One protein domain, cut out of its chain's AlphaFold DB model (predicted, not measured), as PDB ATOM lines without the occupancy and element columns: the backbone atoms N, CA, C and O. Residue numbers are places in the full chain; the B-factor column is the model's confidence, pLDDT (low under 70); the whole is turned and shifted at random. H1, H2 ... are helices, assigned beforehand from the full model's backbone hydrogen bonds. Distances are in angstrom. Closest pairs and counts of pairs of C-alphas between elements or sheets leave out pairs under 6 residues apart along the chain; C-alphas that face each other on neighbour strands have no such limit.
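What this domain is: This is residues 71 to 182 of the 337 residues of an uncharacterized protein of Firmicutes bacterium (UniProt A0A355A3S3). H2, H4 and H6 run lengthwise round a middle that residues 146 to 169 enter; H1 and H5 pair at one end, H3 lies at the other. The all-helix printed part has 112 residues, six named helices in numbered order and no named strand. It is compact, radius of gyration of the C-alphas 13.9 A, spanning 41 by 29 by 23 A.

How they stand to each other: H2, residues 85 to 100, only just touches H4, residues 123 to 136, opposite ways, with 3 C-alpha pairs within 8 A, the closest 95 and 133 at 7.0 A. H2 also only just touches H3, residues 111 to 117, with 3 pairs. H1, residues 71 to 81, touches H5, residues 139 to 145, closest C-alphas 75 and 144, 5.8 A. H6, residues 170 to 182, touches no helix. Every O i to N i+4 pair is within hydrogen-bond range in H1, H3, H4 and H5, 10 of 12 in H2, 7 of 9 in H6.

Where its parts are: H2 measures 20.6 A. C-alpha 71 is at (-31.008, 8.517, 54.368), C-alpha 182 at (-33.634, -3.926, 40.661).

The domain as a whole: The H5 to H6 link is long; no printed residue is under pLDDT 70.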
ATOM      1  N   GLU A  71     -29.802   8.391  53.540       96.50
ATOM      2  CA  GLU A  71     -31.008   8.517  54.368       96.50
ATOM      3  C   GLU A  71     -31.884   7.255  54.313       96.50
ATOM      4  O   GLU A  71     -32.427   6.841  55.334       96.50
ATOM      5  N   THR A  72     -31.943   6.569  53.167       97.00
ATOM      6  CA  THR A  72     -32.638   5.278  53.055       97.00
ATOM      7  C   THR A  72     -31.943   4.185  53.862       97.00
ATOM      8  O   THR A  72     -32.614   3.388  54.513       97.00
ATOM      9  N   VAL A  73     -30.605   4.151  53.876       97.44
ATOM     10  CA  VAL A  73     -29.828   3.203  54.695       97.44
ATOM     11  C   VAL A  73     -30.097   3.419  56.186       97.44
ATOM     12  O   VAL A  73     -30.375   2.456  56.900       97.44
ATOM     13  N   LYS A  74     -30.120   4.675  56.652       96.94
ATOM     14  CA  LYS A  74     -30.536   4.992  58.030       96.94
ATOM     15  C   LYS A  74     -31.956   4.515  58.315       96.94
ATOM     16  O   LYS A  74     -32.208   3.943  59.372       96.94
ATOM     17  N   LYS A  75     -32.880   4.689  57.364       97.44
ATOM     18  CA  LYS A  75     -34.262   4.236  57.538       97.44
ATOM     19  C   LYS A  75     -34.373   2.712  57.613       97.44
ATOM     20  O   LYS A  75     -35.168   2.204  58.398       97.44
ATOM     21  N   PHE A  76     -33.534   1.977  56.880       97.94
ATOM     22  CA  PHE A  76     -33.380   0.532  57.069       97.94
ATOM     23  C   PHE A  76     -32.845   0.183  58.461       97.94
ATOM     24  O   PHE A  76     -33.377  -0.731  59.088       97.94
ATOM     25  N   ALA A  77     -31.857   0.918  58.979       97.31
ATOM     26  CA  ALA A  77     -31.357   0.709  60.340       97.31
ATOM     27  C   ALA A  77     -32.474   0.862  61.388       97.31
ATOM     28  O   ALA A  77     -32.618   0.008  62.259       97.31
ATOM     29  N   GLU A  78     -33.313   1.897  61.260       97.00
ATOM     30  CA  GLU A  78     -34.487   2.102  62.123       97.00
ATOM     31  C   GLU A  78     -35.497   0.951  62.015       97.00
ATOM     32  O   GLU A  78     -35.974   0.449  63.033       97.00
ATOM     33  N   LEU A  79     -35.809   0.504  60.791       96.62
ATOM     34  CA  LEU A  79     -36.705  -0.634  60.554       96.62
ATOM     35  C   LEU A  79     -36.212  -1.913  61.231       96.62
ATOM     36  O   LEU A  79     -37.016  -2.666  61.779       96.62
ATOM     37  N   ILE A  80     -34.908  -2.173  61.154       96.88
ATOM     38  CA  ILE A  80     -34.280  -3.353  61.747       96.88
ATOM     39  C   ILE A  80     -34.309  -3.262  63.273       96.88
ATOM     40  O   ILE A  80     -34.661  -4.238  63.931       96.88
ATOM     41  N   GLU A  81     -33.997  -2.096  63.842       96.12
ATOM     42  CA  GLU A  81     -34.015  -1.892  65.294       96.12
ATOM     43  C   GLU A  81     -35.410  -2.151  65.885       96.12
ATOM     44  O   GLU A  81     -35.540  -2.779  66.938       96.12
ATOM     45  N   GLN A  82     -36.449  -1.739  65.149       95.62
ATOM     46  CA  GLN A  82     -37.864  -1.919  65.487       95.62
ATOM     47  C   GLN A  82     -38.420  -3.317  65.154       95.62
ATOM     48  O   GLN A  82     -39.628  -3.521  65.255       95.62
ATOM     49  N   ASP A  83     -37.583  -4.265  64.714       94.44
ATOM     50  CA  ASP A  83     -37.987  -5.621  64.308       94.44
ATOM     51  C   ASP A  83     -39.018  -5.651  63.153       94.44
ATOM     52  O   ASP A  83     -39.770  -6.610  62.968       94.44
ATOM     53  N   ARG A  84     -39.026  -4.608  62.310       95.75
ATOM     54  CA  ARG A  84     -39.975  -4.426  61.196       95.75
ATOM     55  C   ARG A  84     -39.428  -4.813  59.825       95.75
ATOM     56  O   ARG A  84     -40.107  -4.637  58.813       95.75
ATOM     57  N   LEU A  85     -38.219  -5.367  59.754       95.56
ATOM     58  CA  LEU A  85     -37.626  -5.793  58.481       95.56
ATOM     59  C   LEU A  85     -38.460  -6.887  57.784       95.56
ATOM     60  O   LEU A  85     -38.548  -6.905  56.556       95.56
ATOM     61  N   LYS A  86     -39.137  -7.764  58.543       93.31
ATOM     62  CA  LYS A  86     -40.036  -8.784  57.971       93.31
ATOM     63  C   LYS A  86     -41.186  -8.159  57.165       93.31
ATOM     64  O   LYS A  86     -41.560  -8.724  56.137       93.31
ATOM     65  N   ASP A  87     -41.706  -7.000  57.581       94.88
ATOM     66  CA  ASP A  87     -42.754  -6.272  56.847       94.88
ATOM     67  C   ASP A  87     -42.244  -5.865  55.463       94.88
ATOM     68  O   ASP A  87     -42.894  -6.122  54.450       94.88
ATOM     69  N   TYR A  88     -41.035  -5.300  55.422       96.69
ATOM     70  CA  TYR A  88     -40.374  -4.900  54.186       96.69
ATOM     71  C   TYR A  88     -40.125  -6.091  53.256       96.69
ATOM     72  O   TYR A  88     -40.451  -6.024  52.075       96.69
ATOM     73  N   LEU A  89     -39.579  -7.198  53.770       95.19
ATOM     74  CA  LEU A  89     -39.275  -8.377  52.952       95.19
ATOM     75  C   LEU A  89     -40.545  -8.993  52.343       95.19
ATOM     76  O   LEU A  89     -40.546  -9.360  51.165       95.19
ATOM     77  N   LYS A  90     -41.638  -9.056  53.117       94.62
ATOM     78  CA  LYS A  90     -42.951  -9.513  52.632       94.62
ATOM     79  C   LYS A  90     -43.517  -8.564  51.576       94.62
ATOM     80  O   LYS A  90     -43.931  -9.022  50.510       94.62
ATOM     81  N   TRP A  91     -43.494  -7.259  51.841       96.44
ATOM     82  CA  TRP A  91     -43.946  -6.239  50.894       96.44
ATOM     83  C   TRP A  91     -43.135  -6.260  49.595       96.44
ATOM     84  O   TRP A  91     -43.708  -6.239  48.511       96.44
ATOM     85  N   LYS A  92     -41.809  -6.394  49.672       95.50
ATOM     86  CA  LYS A  92     -40.933  -6.500  48.499       95.50
ATOM     87  C   LYS A  92     -41.372  -7.651  47.594       95.50
ATOM     88  O   LYS A  92     -41.508  -7.476  46.384       95.50
ATOM     89  N   GLN A  93     -41.616  -8.821  48.185       93.06
ATOM     90  CA  GLN A  93     -41.999 -10.016  47.439       93.06
ATOM     91  C   GLN A  93     -43.409  -9.921  46.844       93.06
ATOM     92  O   GLN A  93     -43.627 -10.419  45.745       93.06
ATOM     93  N   LYS A  94     -44.360  -9.308  47.557       93.62
ATOM     94  CA  LYS A  94     -45.760  -9.216  47.124       93.62
ATOM     95  C   LYS A  94     -46.024  -8.033  46.191       93.62
ATOM     96  O   LYS A  94     -46.817  -8.142  45.275       93.62
ATOM     97  N   THR A  95     -45.381  -6.897  46.415       94.75
ATOM     98  CA  THR A  95     -45.722  -5.645  45.731       94.75
ATOM     99  C   THR A  95     -44.654  -5.280  44.707       94.75
ATOM    100  O   THR A  95     -44.951  -5.183  43.519       94.75
ATOM    101  N   ILE A  96     -43.388  -5.141  45.113       94.69
ATOM    102  CA  ILE A  96     -42.316  -4.741  44.182       94.69
ATOM    103  C   ILE A  96     -42.088  -5.786  43.093       94.69
ATOM    104  O   ILE A  96     -42.009  -5.430  41.915       94.69
ATOM    105  N   ARG A  97     -41.994  -7.067  43.471       94.19
ATOM    106  CA  ARG A  97     -41.777  -8.145  42.501       94.19
ATOM    107  C   ARG A  97     -42.949  -8.292  41.528       94.19
ATOM    108  O   ARG A  97     -42.699  -8.484  40.349       94.19
ATOM    109  N   GLU A  98     -44.194  -8.115  41.964       94.38
ATOM    110  CA  GLU A  98     -45.350  -8.187  41.054       94.38
ATOM    111  C   GLU A  98     -45.402  -7.032  40.042       94.38
ATOM    112  O   GLU A  98     -45.786  -7.238  38.890       94.38
ATOM    113  N   ILE A  99     -45.007  -5.824  40.461       95.81
ATOM    114  CA  ILE A  99     -45.109  -4.613  39.635       95.81
ATOM    115  C   ILE A  99     -43.957  -4.502  38.628       95.81
ATOM    116  O   ILE A  99     -44.166  -4.083  37.485       95.81
ATOM    117  N   TYR A 100     -42.734  -4.827  39.055       96.56
ATOM    118  CA  TYR A 100     -41.507  -4.525  38.305       96.56
ATOM    119  C   TYR A 100     -40.795  -5.747  37.727       96.56
ATOM    120  O   TYR A 100     -39.761  -5.582  37.075       96.56
ATOM    121  N   TYR A 101     -41.317  -6.950  37.950       96.19
ATOM    122  CA  TYR A 101     -40.758  -8.178  37.398       96.19
ATOM    123  C   TYR A 101     -41.842  -8.949  36.653       96.19
ATOM    124  O   TYR A 101     -43.030  -8.859  36.970       96.19
ATOM    125  N   ASP A 102     -41.432  -9.667  35.615       93.25
ATOM    126  CA  ASP A 102     -42.329 -10.530  34.862       93.25
ATOM    127  C   ASP A 102     -42.532 -11.892  35.552       93.25
ATOM    128  O   ASP A 102     -42.073 -12.144  36.668       93.25
ATOM    129  N   LYS A 103     -43.273 -12.781  34.884       88.75
ATOM    130  CA  LYS A 103     -43.612 -14.114  35.403       88.75
ATOM    131  C   LYS A 103     -42.405 -15.043  35.529       88.75
ATOM    132  O   LYS A 103     -42.469 -15.980  36.321       88.75
ATOM    133  N   ASP A 104     -41.344 -14.776  34.774       90.12
ATOM    134  CA  ASP A 104     -40.099 -15.539  34.809       90.12
ATOM    135  C   ASP A 104     -39.146 -14.995  35.890       90.12
ATOM    136  O   ASP A 104     -38.113 -15.596  36.184       90.12
ATOM    137  N   GLY A 105     -39.522 -13.889  36.548       90.12
ATOM    138  CA  GLY A 105     -38.733 -13.237  37.587       90.12
ATOM    139  C   GLY A 105     -37.695 -12.264  37.034       90.12
ATOM    140  O   GLY A 105     -36.815 -11.837  37.787       90.12
ATOM    141  N   GLU A 106     -37.804 -11.885  35.760       94.19
ATOM    142  CA  GLU A 106     -36.913 -10.937  35.105       94.19
ATOM    143  C   GLU A 106     -37.398  -9.497  35.289       94.19
ATOM    144  O   GLU A 106     -38.589  -9.188  35.264       94.19
ATOM    145  N   PHE A 107     -36.448  -8.585  35.501       95.56
ATOM    146  CA  PHE A 107     -36.760  -7.179  35.748       95.56
ATOM    147  C   PHE A 107     -37.236  -6.470  34.475       95.56
ATOM    148  O   PHE A 107     -36.595  -6.530  33.423       95.56
ATOM    149  N   ILE A 108     -38.313  -5.701  34.599       94.50
ATOM    150  CA  ILE A 108     -38.924  -4.967  33.496       94.50
ATOM    151  C   ILE A 108     -38.088  -3.733  33.137       94.50
ATOM    152  O   ILE A 108     -38.117  -2.707  33.810       94.50
ATOM    153  N   GLU A 109     -37.378  -3.798  32.008       90.19
ATOM    154  CA  GLU A 109     -36.504  -2.704  31.554       90.19
ATOM    155  C   GLU A 109     -37.175  -1.679  30.622       90.19
ATOM    156  O   GLU A 109     -36.522  -0.731  30.172       90.19
ATOM    157  N   THR A 110     -38.448  -1.868  30.255       90.81
ATOM    158  CA  THR A 110     -39.125  -0.991  29.282       90.81
ATOM    159  C   THR A 110     -40.511  -0.567  29.736       90.81
ATOM    160  O   THR A 110     -41.245  -1.346  30.339       90.81
ATOM    161  N   ILE A 111     -40.892   0.651  29.348       93.19
ATOM    162  CA  ILE A 111     -42.207   1.231  29.633       93.19
ATOM    163  C   ILE A 111     -43.322   0.354  29.049       93.19
ATOM    164  O   ILE A 111     -44.270   0.026  29.750       93.19
ATOM    165  N   ASN A 112     -43.186  -0.113  27.804       91.62
ATOM    166  CA  ASN A 112     -44.206  -0.960  27.171       91.62
ATOM    167  C   ASN A 112     -44.451  -2.259  27.950       91.62
ATOM    168  O   ASN A 112     -45.596  -2.678  28.105       91.62
ATOM    169  N   LEU A 113     -43.387  -2.890  28.457       92.81
ATOM    170  CA  LEU A 113     -43.512  -4.083  29.293       92.81
ATOM    171  C   LEU A 113     -44.113  -3.750  30.661       92.81
ATOM    172  O   LEU A 113     -44.964  -4.497  31.122       92.81
ATOM    173  N   PHE A 114     -43.752  -2.613  31.262       94.94
ATOM    174  CA  PHE A 114     -44.337  -2.150  32.524       94.94
ATOM    175  C   PHE A 114     -45.849  -1.937  32.398       94.94
ATOM    176  O   PHE A 114     -46.615  -2.437  33.220       94.94
ATOM    177  N   TYR A 115     -46.284  -1.271  31.327       94.38
ATOM    178  CA  TYR A 115     -47.697  -1.071  31.010       94.38
ATOM    179  C   TYR A 115     -48.426  -2.392  30.756       94.38
ATOM    180  O   TYR A 115     -49.539  -2.575  31.242       94.38
ATOM    181  N   LYS A 116     -47.806  -3.318  30.016       93.25
ATOM    182  CA  LYS A 116     -48.391  -4.629  29.711       93.25
ATOM    183  C   LYS A 116     -48.521  -5.508  30.957       93.25
ATOM    184  O   LYS A 116     -49.566  -6.118  31.144       93.25
ATOM    185  N   GLN A 117     -47.481  -5.571  31.789       93.75
ATOM    186  CA  GLN A 117     -47.457  -6.369  33.019       93.75
ATOM    187  C   GLN A 117     -48.537  -5.910  33.999       93.75
ATOM    188  O   GLN A 117     -49.229  -6.733  34.589       93.75
ATOM    189  N   ASN A 118     -48.687  -4.594  34.141       93.62
ATOM    190  CA  ASN A 118     -49.602  -3.982  35.099       93.62
ATOM    191  C   ASN A 118     -50.972  -3.626  34.493       93.62
ATOM    192  O   ASN A 118     -51.772  -2.945  35.131       93.62
ATOM    193  N   ASP A 119     -51.238  -4.065  33.260       92.94
ATOM    194  CA  ASP A 119     -52.511  -3.893  32.554       92.94
ATOM    195  C   ASP A 119     -53.007  -2.426  32.474       92.94
ATOM    196  O   ASP A 119     -54.192  -2.119  32.610       92.94
ATOM    197  N   LEU A 120     -52.085  -1.483  32.244       92.38
ATOM    198  CA  LEU A 120     -52.316  -0.033  32.339       92.38
ATOM    199  C   LEU A 120     -52.917   0.566  31.054       92.38
ATOM    200  O   LEU A 120     -52.343   1.453  30.427       92.38
ATOM    201  N   SER A 121     -54.080   0.069  30.637       89.81
ATOM    202  CA  SER A 121     -54.742   0.487  29.390       89.81
ATOM    203  C   SER A 121     -55.546   1.790  29.493       89.81
ATOM    204  O   SER A 121     -55.801   2.429  28.471       89.81
ATOM    205  N   ASN A 122     -55.956   2.198  30.698       91.56
ATOM    206  CA  ASN A 122     -56.774   3.389  30.930       91.56
ATOM    207  C   ASN A 122     -56.540   3.993  32.331       91.56
ATOM    208  O   ASN A 122     -55.863   3.406  33.179       91.56
ATOM    209  N   ASN A 123     -57.131   5.167  32.581       91.75
ATOM    210  CA  ASN A 123     -56.976   5.886  33.850       91.75
ATOM    211  C   ASN A 123     -57.573   5.140  35.056       91.75
ATOM    212  O   ASN A 123     -57.035   5.257  36.153       91.75
ATOM    213  N   GLU A 124     -58.646   4.362  34.876       93.62
ATOM    214  CA  GLU A 124     -59.241   3.573  35.966       93.62
ATOM    215  C   GLU A 124     -58.261   2.518  36.481       93.62
ATOM    216  O   GLU A 124     -58.063   2.395  37.687       93.62
ATOM    217  N   ARG A 125     -57.577   1.809  35.576       93.56
ATOM    218  CA  ARG A 125     -56.573   0.801  35.942       93.56
ATOM    219  C   ARG A 125     -55.311   1.412  36.532       93.56
ATOM    220  O   ARG A 125     -54.772   0.870  37.493       93.56
ATOM    221  N   ILE A 126     -54.881   2.567  36.023       93.56
ATOM    222  CA  ILE A 126     -53.779   3.340  36.615       93.56
ATOM    223  C   ILE A 126     -54.110   3.731  38.061       93.56
ATOM    224  O   ILE A 126     -53.304   3.498  38.964       93.56
ATOM    225  N   ASN A 127     -55.302   4.280  38.300       94.38
ATOM    226  CA  ASN A 127     -55.745   4.653  39.643       94.38
ATOM    227  C   ASN A 127     -55.909   3.423  40.545       94.38
ATOM    228  O   ASN A 127     -55.501   3.467  41.704       94.38
ATOM    229  N   GLY A 128     -56.422   2.316  40.003       95.06
ATOM    230  CA  GLY A 128     -56.519   1.039  40.705       95.06
ATOM    231  C   GLY A 128     -55.158   0.513  41.160       95.06
ATOM    232  O   GLY A 128     -55.016   0.114  42.315       95.06
ATOM    233  N   LEU A 129     -54.127   0.581  40.307       95.44
ATOM    234  CA  LEU A 129     -52.765   0.198  40.690       95.44
ATOM    235  C   LEU A 129     -52.199   1.123  41.774       95.44
ATOM    236  O   LEU A 129     -51.635   0.634  42.750       95.44
ATOM    237  N   LYS A 130     -52.365   2.447  41.637       95.81
ATOM    238  CA  LYS A 130     -51.924   3.416  42.657       95.81
ATOM    239  C   LYS A 130     -52.590   3.152  44.010       95.81
ATOM    240  O   LYS A 130     -51.908   3.123  45.033       95.81
ATOM    241  N   GLN A 131     -53.900   2.907  44.012       95.06
ATOM    242  CA  GLN A 131     -54.662   2.592  45.219       95.06
ATOM    243  C   GLN A 131     -54.218   1.264  45.836       95.06
ATOM    244  O   GLN A 131     -54.013   1.192  47.048       95.06
ATOM    245  N   ARG A 132     -54.026   0.225  45.014       95.19
ATOM    246  CA  ARG A 132     -53.518  -1.074  45.460       95.19
ATOM    247  C   ARG A 132     -52.138  -0.931  46.097       95.19
ATOM    248  O   ARG A 132     -51.943  -1.409  47.206       95.19
ATOM    249  N   PHE A 133     -51.216  -0.234  45.433       96.19
ATOM    250  CA  PHE A 133     -49.881   0.034  45.963       96.19
ATOM    251  C   PHE A 133     -49.948   0.754  47.311       96.19
ATOM    252  O   PHE A 133     -49.311   0.316  48.261       96.19
ATOM    253  N   SER A 134     -50.750   1.815  47.414       94.38
ATOM    254  CA  SER A 134     -50.929   2.570  48.661       94.38
ATOM    255  C   SER A 134     -51.506   1.699  49.787       94.38
ATOM    256  O   SER A 134     -50.999   1.716  50.900       94.38
ATOM    257  N   THR A 135     -52.494   0.852  49.477       94.38
ATOM    258  CA  THR A 135     -53.144  -0.042  50.457       94.38
ATOM    259  C   THR A 135     -52.230  -1.182  50.913       94.38
ATOM    260  O   THR A 135     -52.289  -1.611  52.062       94.38
ATOM    261  N   GLU A 136     -51.403  -1.714  50.012       95.19
ATOM    262  CA  GLU A 136     -50.499  -2.828  50.309       95.19
ATOM    263  C   GLU A 136     -49.171  -2.386  50.927       95.19
ATOM    264  O   GLU A 136     -48.470  -3.234  51.479       95.19
ATOM    265  N   THR A 137     -48.808  -1.103  50.832       96.62
ATOM    266  CA  THR A 137     -47.535  -0.575  51.339       96.62
ATOM    267  C   THR A 137     -47.667  -0.184  52.809       96.62
ATOM    268  O   THR A 137     -48.371   0.774  53.115       96.62
ATOM    269  N   PRO A 138     -46.972  -0.872  53.733       96.19
ATOM    270  CA  PRO A 138     -46.986  -0.505  55.144       96.19
ATOM    271  C   PRO A 138     -46.398   0.893  55.384       96.19
ATOM    272  O   PRO A 138     -45.426   1.267  54.725       96.19
ATOM    273  N   ASP A 139     -46.905   1.632  56.376       95.50
ATOM    274  CA  ASP A 139     -46.487   3.020  56.654       95.50
ATOM    275  C   ASP A 139     -44.969   3.182  56.807       95.50
ATOM    276  O   ASP A 139     -44.364   4.094  56.258       95.50
ATOM    277  N   ASN A 140     -44.312   2.259  57.503       94.88
ATOM    278  CA  ASN A 140     -42.859   2.266  57.677       94.88
ATOM    279  C   ASN A 140     -42.085   2.054  56.374       94.88
ATOM    280  O   ASN A 140     -40.993   2.596  56.218       94.88
ATOM    281  N   VAL A 141     -42.636   1.267  55.450       96.81
ATOM    282  CA  VAL A 141     -42.065   1.094  54.115       96.81
ATOM    283  C   VAL A 141     -42.318   2.345  53.285       96.81
ATOM    284  O   VAL A 141     -41.412   2.797  52.595       96.81
ATOM    285  N   LEU A 142     -43.498   2.960  53.386       96.50
ATOM    286  CA  LEU A 142     -43.789   4.224  52.711       96.50
ATOM    287  C   LEU A 142     -42.842   5.342  53.175       96.50
ATOM    288  O   LEU A 142     -42.278   6.048  52.342       96.50
ATOM    289  N   GLU A 143     -42.607   5.463  54.483       96.31
ATOM    290  CA  GLU A 143     -41.629   6.404  55.042       96.31
ATOM    291  C   GLU A 143     -40.204   6.122  54.551       96.31
ATOM    292  O   GLU A 143     -39.454   7.057  54.290       96.31
ATOM    293  N   LEU A 144     -39.840   4.851  54.352       97.06
ATOM    294  CA  LEU A 144     -38.582   4.477  53.704       97.06
ATOM    295  C   LEU A 144     -38.539   4.885  52.230       97.06
ATOM    296  O   LEU A 144     -37.528   5.385  51.753       97.06
ATOM    297  N   LEU A 145     -39.622   4.714  51.481       97.12
ATOM    298  CA  LEU A 145     -39.655   5.091  50.068       97.12
ATOM    299  C   LEU A 145     -39.570   6.608  49.850       97.12
ATOM    300  O   LEU A 145     -39.069   7.059  48.817       97.12
ATOM    301  N   LYS A 146     -40.004   7.403  50.831       96.81
ATOM    302  CA  LYS A 146     -39.894   8.866  50.804       96.81
ATOM    303  C   LYS A 146     -38.456   9.377  50.940       96.81
ATOM    304  O   LYS A 146     -38.210  10.530  50.597       96.81
ATOM    305  N   THR A 147     -37.499   8.561  51.394       97.19
ATOM    306  CA  THR A 147     -36.098   8.998  51.553       97.19
ATOM    307  C   THR A 147     -35.288   8.946  50.258       97.19
ATOM    308  O   THR A 147     -34.165   9.452  50.220       97.19
ATOM    309  N   PHE A 148     -35.814   8.336  49.189       96.38
ATOM    310  CA  PHE A 148     -35.129   8.315  47.898       96.38
ATOM    311  C   PHE A 148     -35.142   9.700  47.230       96.38
ATOM    312  O   PHE A 148     -36.165  10.389  47.276       96.38
ATOM    313  N   PRO A 149     -34.060  10.089  46.524       93.62
ATOM    314  CA  PRO A 149     -34.066  11.274  45.665       93.62
ATOM    315  C   PRO A 149     -35.217  11.219  44.657       93.62
ATOM    316  O   PRO A 149     -35.502  10.148  44.112       93.62
ATOM    317  N   LYS A 150     -35.867  12.354  44.372       90.62
ATOM    318  CA  LYS A 150     -37.077  12.408  43.529       90.62
ATOM    319  C   LYS A 150     -36.880  11.757  42.157       90.62
ATOM    320  O   LYS A 150     -37.752  11.038  41.678       90.62
ATOM    321  N   GLU A 151     -35.710  11.947  41.558       91.38
ATOM    322  CA  GLU A 151     -35.343  11.450  40.228       91.38
ATOM    323  C   GLU A 151     -35.165   9.926  40.200       91.38
ATOM    324  O   GLU A 151     -35.206   9.305  39.138       91.38
ATOM    325  N   LYS A 152     -34.942   9.318  41.370       92.88
ATOM    326  CA  LYS A 152     -34.735   7.878  41.562       92.88
ATOM    327  C   LYS A 152     -35.899   7.210  42.293       92.88
ATOM    328  O   LYS A 152     -35.998   5.990  42.270       92.88
ATOM    329  N   SER A 153     -36.787   7.973  42.921       94.06
ATOM    330  CA  SER A 153     -37.891   7.438  43.713       94.06
ATOM    331  C   SER A 153     -38.931   6.739  42.841       94.06
ATOM    332  O   SER A 153     -39.250   7.194  41.745       94.06
ATOM    333  N   ILE A 154     -39.520   5.657  43.343       95.56
ATOM    334  CA  ILE A 154     -40.708   5.039  42.733       95.56
ATOM    335  C   ILE A 154     -42.009   5.744  43.130       95.56
ATOM    336  O   ILE A 154     -43.081   5.302  42.729       95.56
ATOM    337  N   LEU A 155     -41.925   6.823  43.911       96.38
ATOM    338  CA  LEU A 155     -43.062   7.649  44.285       96.38
ATOM    339  C   LEU A 155     -43.162   8.899  43.402       96.38
ATOM    340  O   LEU A 155     -42.154   9.438  42.937       96.38
ATOM    341  N   ASP A 156     -44.390   9.351  43.167       93.38
ATOM    342  CA  ASP A 156     -44.694  10.673  42.625       93.38
ATOM    343  C   ASP A 156     -44.731  11.743  43.736       93.38
ATOM    344  O   ASP A 156     -44.590  11.442  44.924       93.38
ATOM    345  N   ASP A 157     -44.920  13.014  43.364       89.31
ATOM    346  CA  ASP A 157     -44.955  14.132  44.323       89.31
ATOM    347  C   ASP A 157     -46.110  14.035  45.338       89.31
ATOM    348  O   ASP A 157     -46.083  14.700  46.372       89.31
ATOM    349  N   SER A 158     -47.116  13.196  45.073       90.06
ATOM    350  CA  SER A 158     -48.232  12.923  45.985       90.06
ATOM    351  C   SER A 158     -47.997  11.680  46.851       90.06
ATOM    352  O   SER A 158     -48.931  11.202  47.488       90.06
ATOM    353  N   SER A 159     -46.769  11.143  46.887       91.31
ATOM    354  CA  SER A 159     -46.415   9.894  47.580       91.31
ATOM    355  C   SER A 159     -47.174   8.651  47.088       91.31
ATOM    356  O   SER A 159     -47.243   7.654  47.804       91.31
ATOM    357  N   ASN A 160     -47.722   8.676  45.869       93.88
ATOM    358  CA  ASN A 160     -48.296   7.493  45.224       93.88
ATOM    359  C   ASN A 160     -47.265   6.826  44.313       93.88
ATOM    360  O   ASN A 160     -46.244   7.423  43.985       93.88
ATOM    361  N   LEU A 161     -47.547   5.604  43.851       96.19
ATOM    362  CA  LEU A 161     -46.710   4.938  42.851       96.19
ATOM    363  C   LEU A 161     -46.554   5.819  41.601       96.19
ATOM    364  O   LEU A 161     -47.542   6.210  40.973       96.19
ATOM    365  N   TRP A 162     -45.311   6.093  41.219       96.00
ATOM    366  CA  TRP A 162     -44.993   6.798  39.988       96.00
ATOM    367  C   TRP A 162     -45.293   5.915  38.776       96.00
ATOM    368  O   TRP A 162     -44.785   4.799  38.654       96.00
ATOM    369  N   ILE A 163     -46.092   6.451  37.854       94.88
ATOM    370  CA  ILE A 163     -46.418   5.814  36.580       94.88
ATOM    371  C   ILE A 163     -45.795   6.667  35.473       94.88
ATOM    372  O   ILE A 163     -46.118   7.855  35.397       94.88
ATOM    373  N   PRO A 164     -44.904   6.108  34.631       92.75
ATOM    374  CA  PRO A 164     -44.283   6.863  33.551       92.75
ATOM    375  C   PRO A 164     -45.342   7.316  32.547       92.75
ATOM    376  O   PRO A 164     -46.094   6.488  32.032       92.75
ATOM    377  N   ASP A 165     -45.398   8.610  32.252       87.62
ATOM    378  CA  ASP A 165     -46.250   9.140  31.187       87.62
ATOM    379  C   ASP A 165     -45.609   8.954  29.794       87.62
ATOM    380  O   ASP A 165     -44.531   8.376  29.645       87.62
ATOM    381  N   LYS A 166     -46.289   9.437  28.745       80.94
ATOM    382  CA  LYS A 166     -45.852   9.288  27.344       80.94
ATOM    383  C   LYS A 166     -44.594  10.092  26.985       80.94
ATOM    384  O   LYS A 166     -44.032   9.856  25.920       80.94
ATOM    385  N   THR A 167     -44.190  11.051  27.813       86.75
ATOM    386  CA  THR A 167     -43.005  11.895  27.597       86.75
ATOM    387  C   THR A 167     -41.731  11.247  28.130       86.75
ATOM    388  O   THR A 167     -40.645  11.559  27.647       86.75
ATOM    389  N   VAL A 168     -41.861  10.297  29.062       90.69
ATOM    390  CA  VAL A 168     -40.731   9.585  29.661       90.69
ATOM    391  C   VAL A 168     -40.073   8.679  28.625       90.69
ATOM    392  O   VAL A 168     -40.691   7.790  28.036       90.69
ATOM    393  N   THR A 169     -38.776   8.864  28.427       91.75
ATOM    394  CA  THR A 169     -37.981   8.015  27.546       91.75
ATOM    395  C   THR A 169     -37.685   6.663  28.198       91.75
ATOM    396  O   THR A 169     -37.603   6.511  29.420       91.75
ATOM    397  N   LYS A 170     -37.411   5.647  27.368       91.12
ATOM    398  CA  LYS A 170     -36.933   4.335  27.844       91.12
ATOM    399  C   LYS A 170     -35.689   4.464  28.737       91.12
ATOM    400  O   LYS A 170     -35.538   3.693  29.684       91.12
ATOM    401  N   LYS A 171     -34.801   5.416  28.426       92.50
ATOM    402  CA  LYS A 171     -33.575   5.667  29.190       92.50
ATOM    403  C   LYS A 171     -33.903   6.198  30.584       92.50
ATOM    404  O   LYS A 171     -33.447   5.603  31.553       92.50
ATOM    405  N   GLU A 172     -34.745   7.222  30.691       92.44
ATOM    406  CA  GLU A 172     -35.149   7.807  31.978       92.44
ATOM    407  C   GLU A 172     -35.878   6.794  32.862       92.44
ATOM    408  O   GLU A 172     -35.559   6.663  34.043       92.44
ATOM    409  N   PHE A 173     -36.794   6.002  32.288       93.69
ATOM    410  CA  PHE A 173     -37.455   4.924  33.025       93.69
ATOM    411  C   PHE A 173     -36.437   3.938  33.609       93.69
ATOM    412  O   PHE A 173     -36.502   3.600  34.791       93.69
ATOM    413  N   LYS A 174     -35.464   3.499  32.801       92.50
ATOM    414  CA  LYS A 174     -34.424   2.564  33.242       92.50
ATOM    415  C   LYS A 174     -33.502   3.187  34.291       92.50
ATOM    416  O   LYS A 174     -33.191   2.531  35.278       92.50
ATOM    417  N   GLU A 175     -33.085   4.435  34.115       92.56
ATOM    418  CA  GLU A 175     -32.209   5.146  35.056       92.56
ATOM    419  C   GLU A 175     -32.885   5.453  36.395       92.56
ATOM    420  O   GLU A 175     -32.190   5.560  37.409       92.56
ATOM    421  N   ARG A 176     -34.214   5.588  36.408       93.12
ATOM    422  CA  ARG A 176     -35.017   5.759  37.622       93.12
ATOM    423  C   ARG A 176     -35.277   4.431  38.327       93.12
ATOM    424  O   ARG A 176     -35.080   4.329  39.530       93.12
ATOM    425  N   THR A 177     -35.691   3.403  37.587       94.44
ATOM    426  CA  THR A 177     -36.169   2.146  38.182       94.44
ATOM    427  C   THR A 177     -35.076   1.112  38.425       94.44
ATOM    428  O   THR A 177     -35.134   0.421  39.435       94.44
ATOM    429  N   LYS A 178     -34.054   0.987  37.569       94.38
ATOM    430  CA  LYS A 178     -33.031  -0.060  37.731       94.38
ATOM    431  C   LYS A 178     -32.188   0.128  39.008       94.38
ATOM    432  O   LYS A 178     -32.135  -0.821  39.788       94.38
ATOM    433  N   PRO A 179     -31.579   1.300  39.285       94.56
ATOM    434  CA  PRO A 179     -30.775   1.477  40.499       94.56
ATOM    435  C   PRO A 179     -31.611   1.359  41.778       94.56
ATOM    436  O   PRO A 179     -31.167   0.789  42.769       94.56
ATOM    437  N   THR A 180     -32.847   1.856  41.747       95.62
ATOM    438  CA  THR A 180     -33.729   1.880  42.918       95.62
ATOM    439  C   THR A 180     -34.388   0.534  43.170       95.62
ATOM    440  O   THR A 180     -34.307   0.010  44.274       95.62
ATOM    441  N   VAL A 181     -35.049  -0.034  42.162       96.00
ATOM    442  CA  VAL A 181     -35.853  -1.251  42.303       96.00
ATOM    443  C   VAL A 181     -34.981  -2.487  42.163       96.00
ATOM    444  O   VAL A 181     -34.836  -3.220  43.135       96.00
ATOM    445  N   LYS A 182     -34.387  -2.700  40.978       95.06
ATOM    446  CA  LYS A 182     -33.634  -3.926  40.661       95.06
ATOM    447  C   LYS A 182     -32.409  -4.099  41.549       95.06
ATOM    448  O   LYS A 182     -32.043  -5.220  41.874       95.06
TER     449      LYS A 182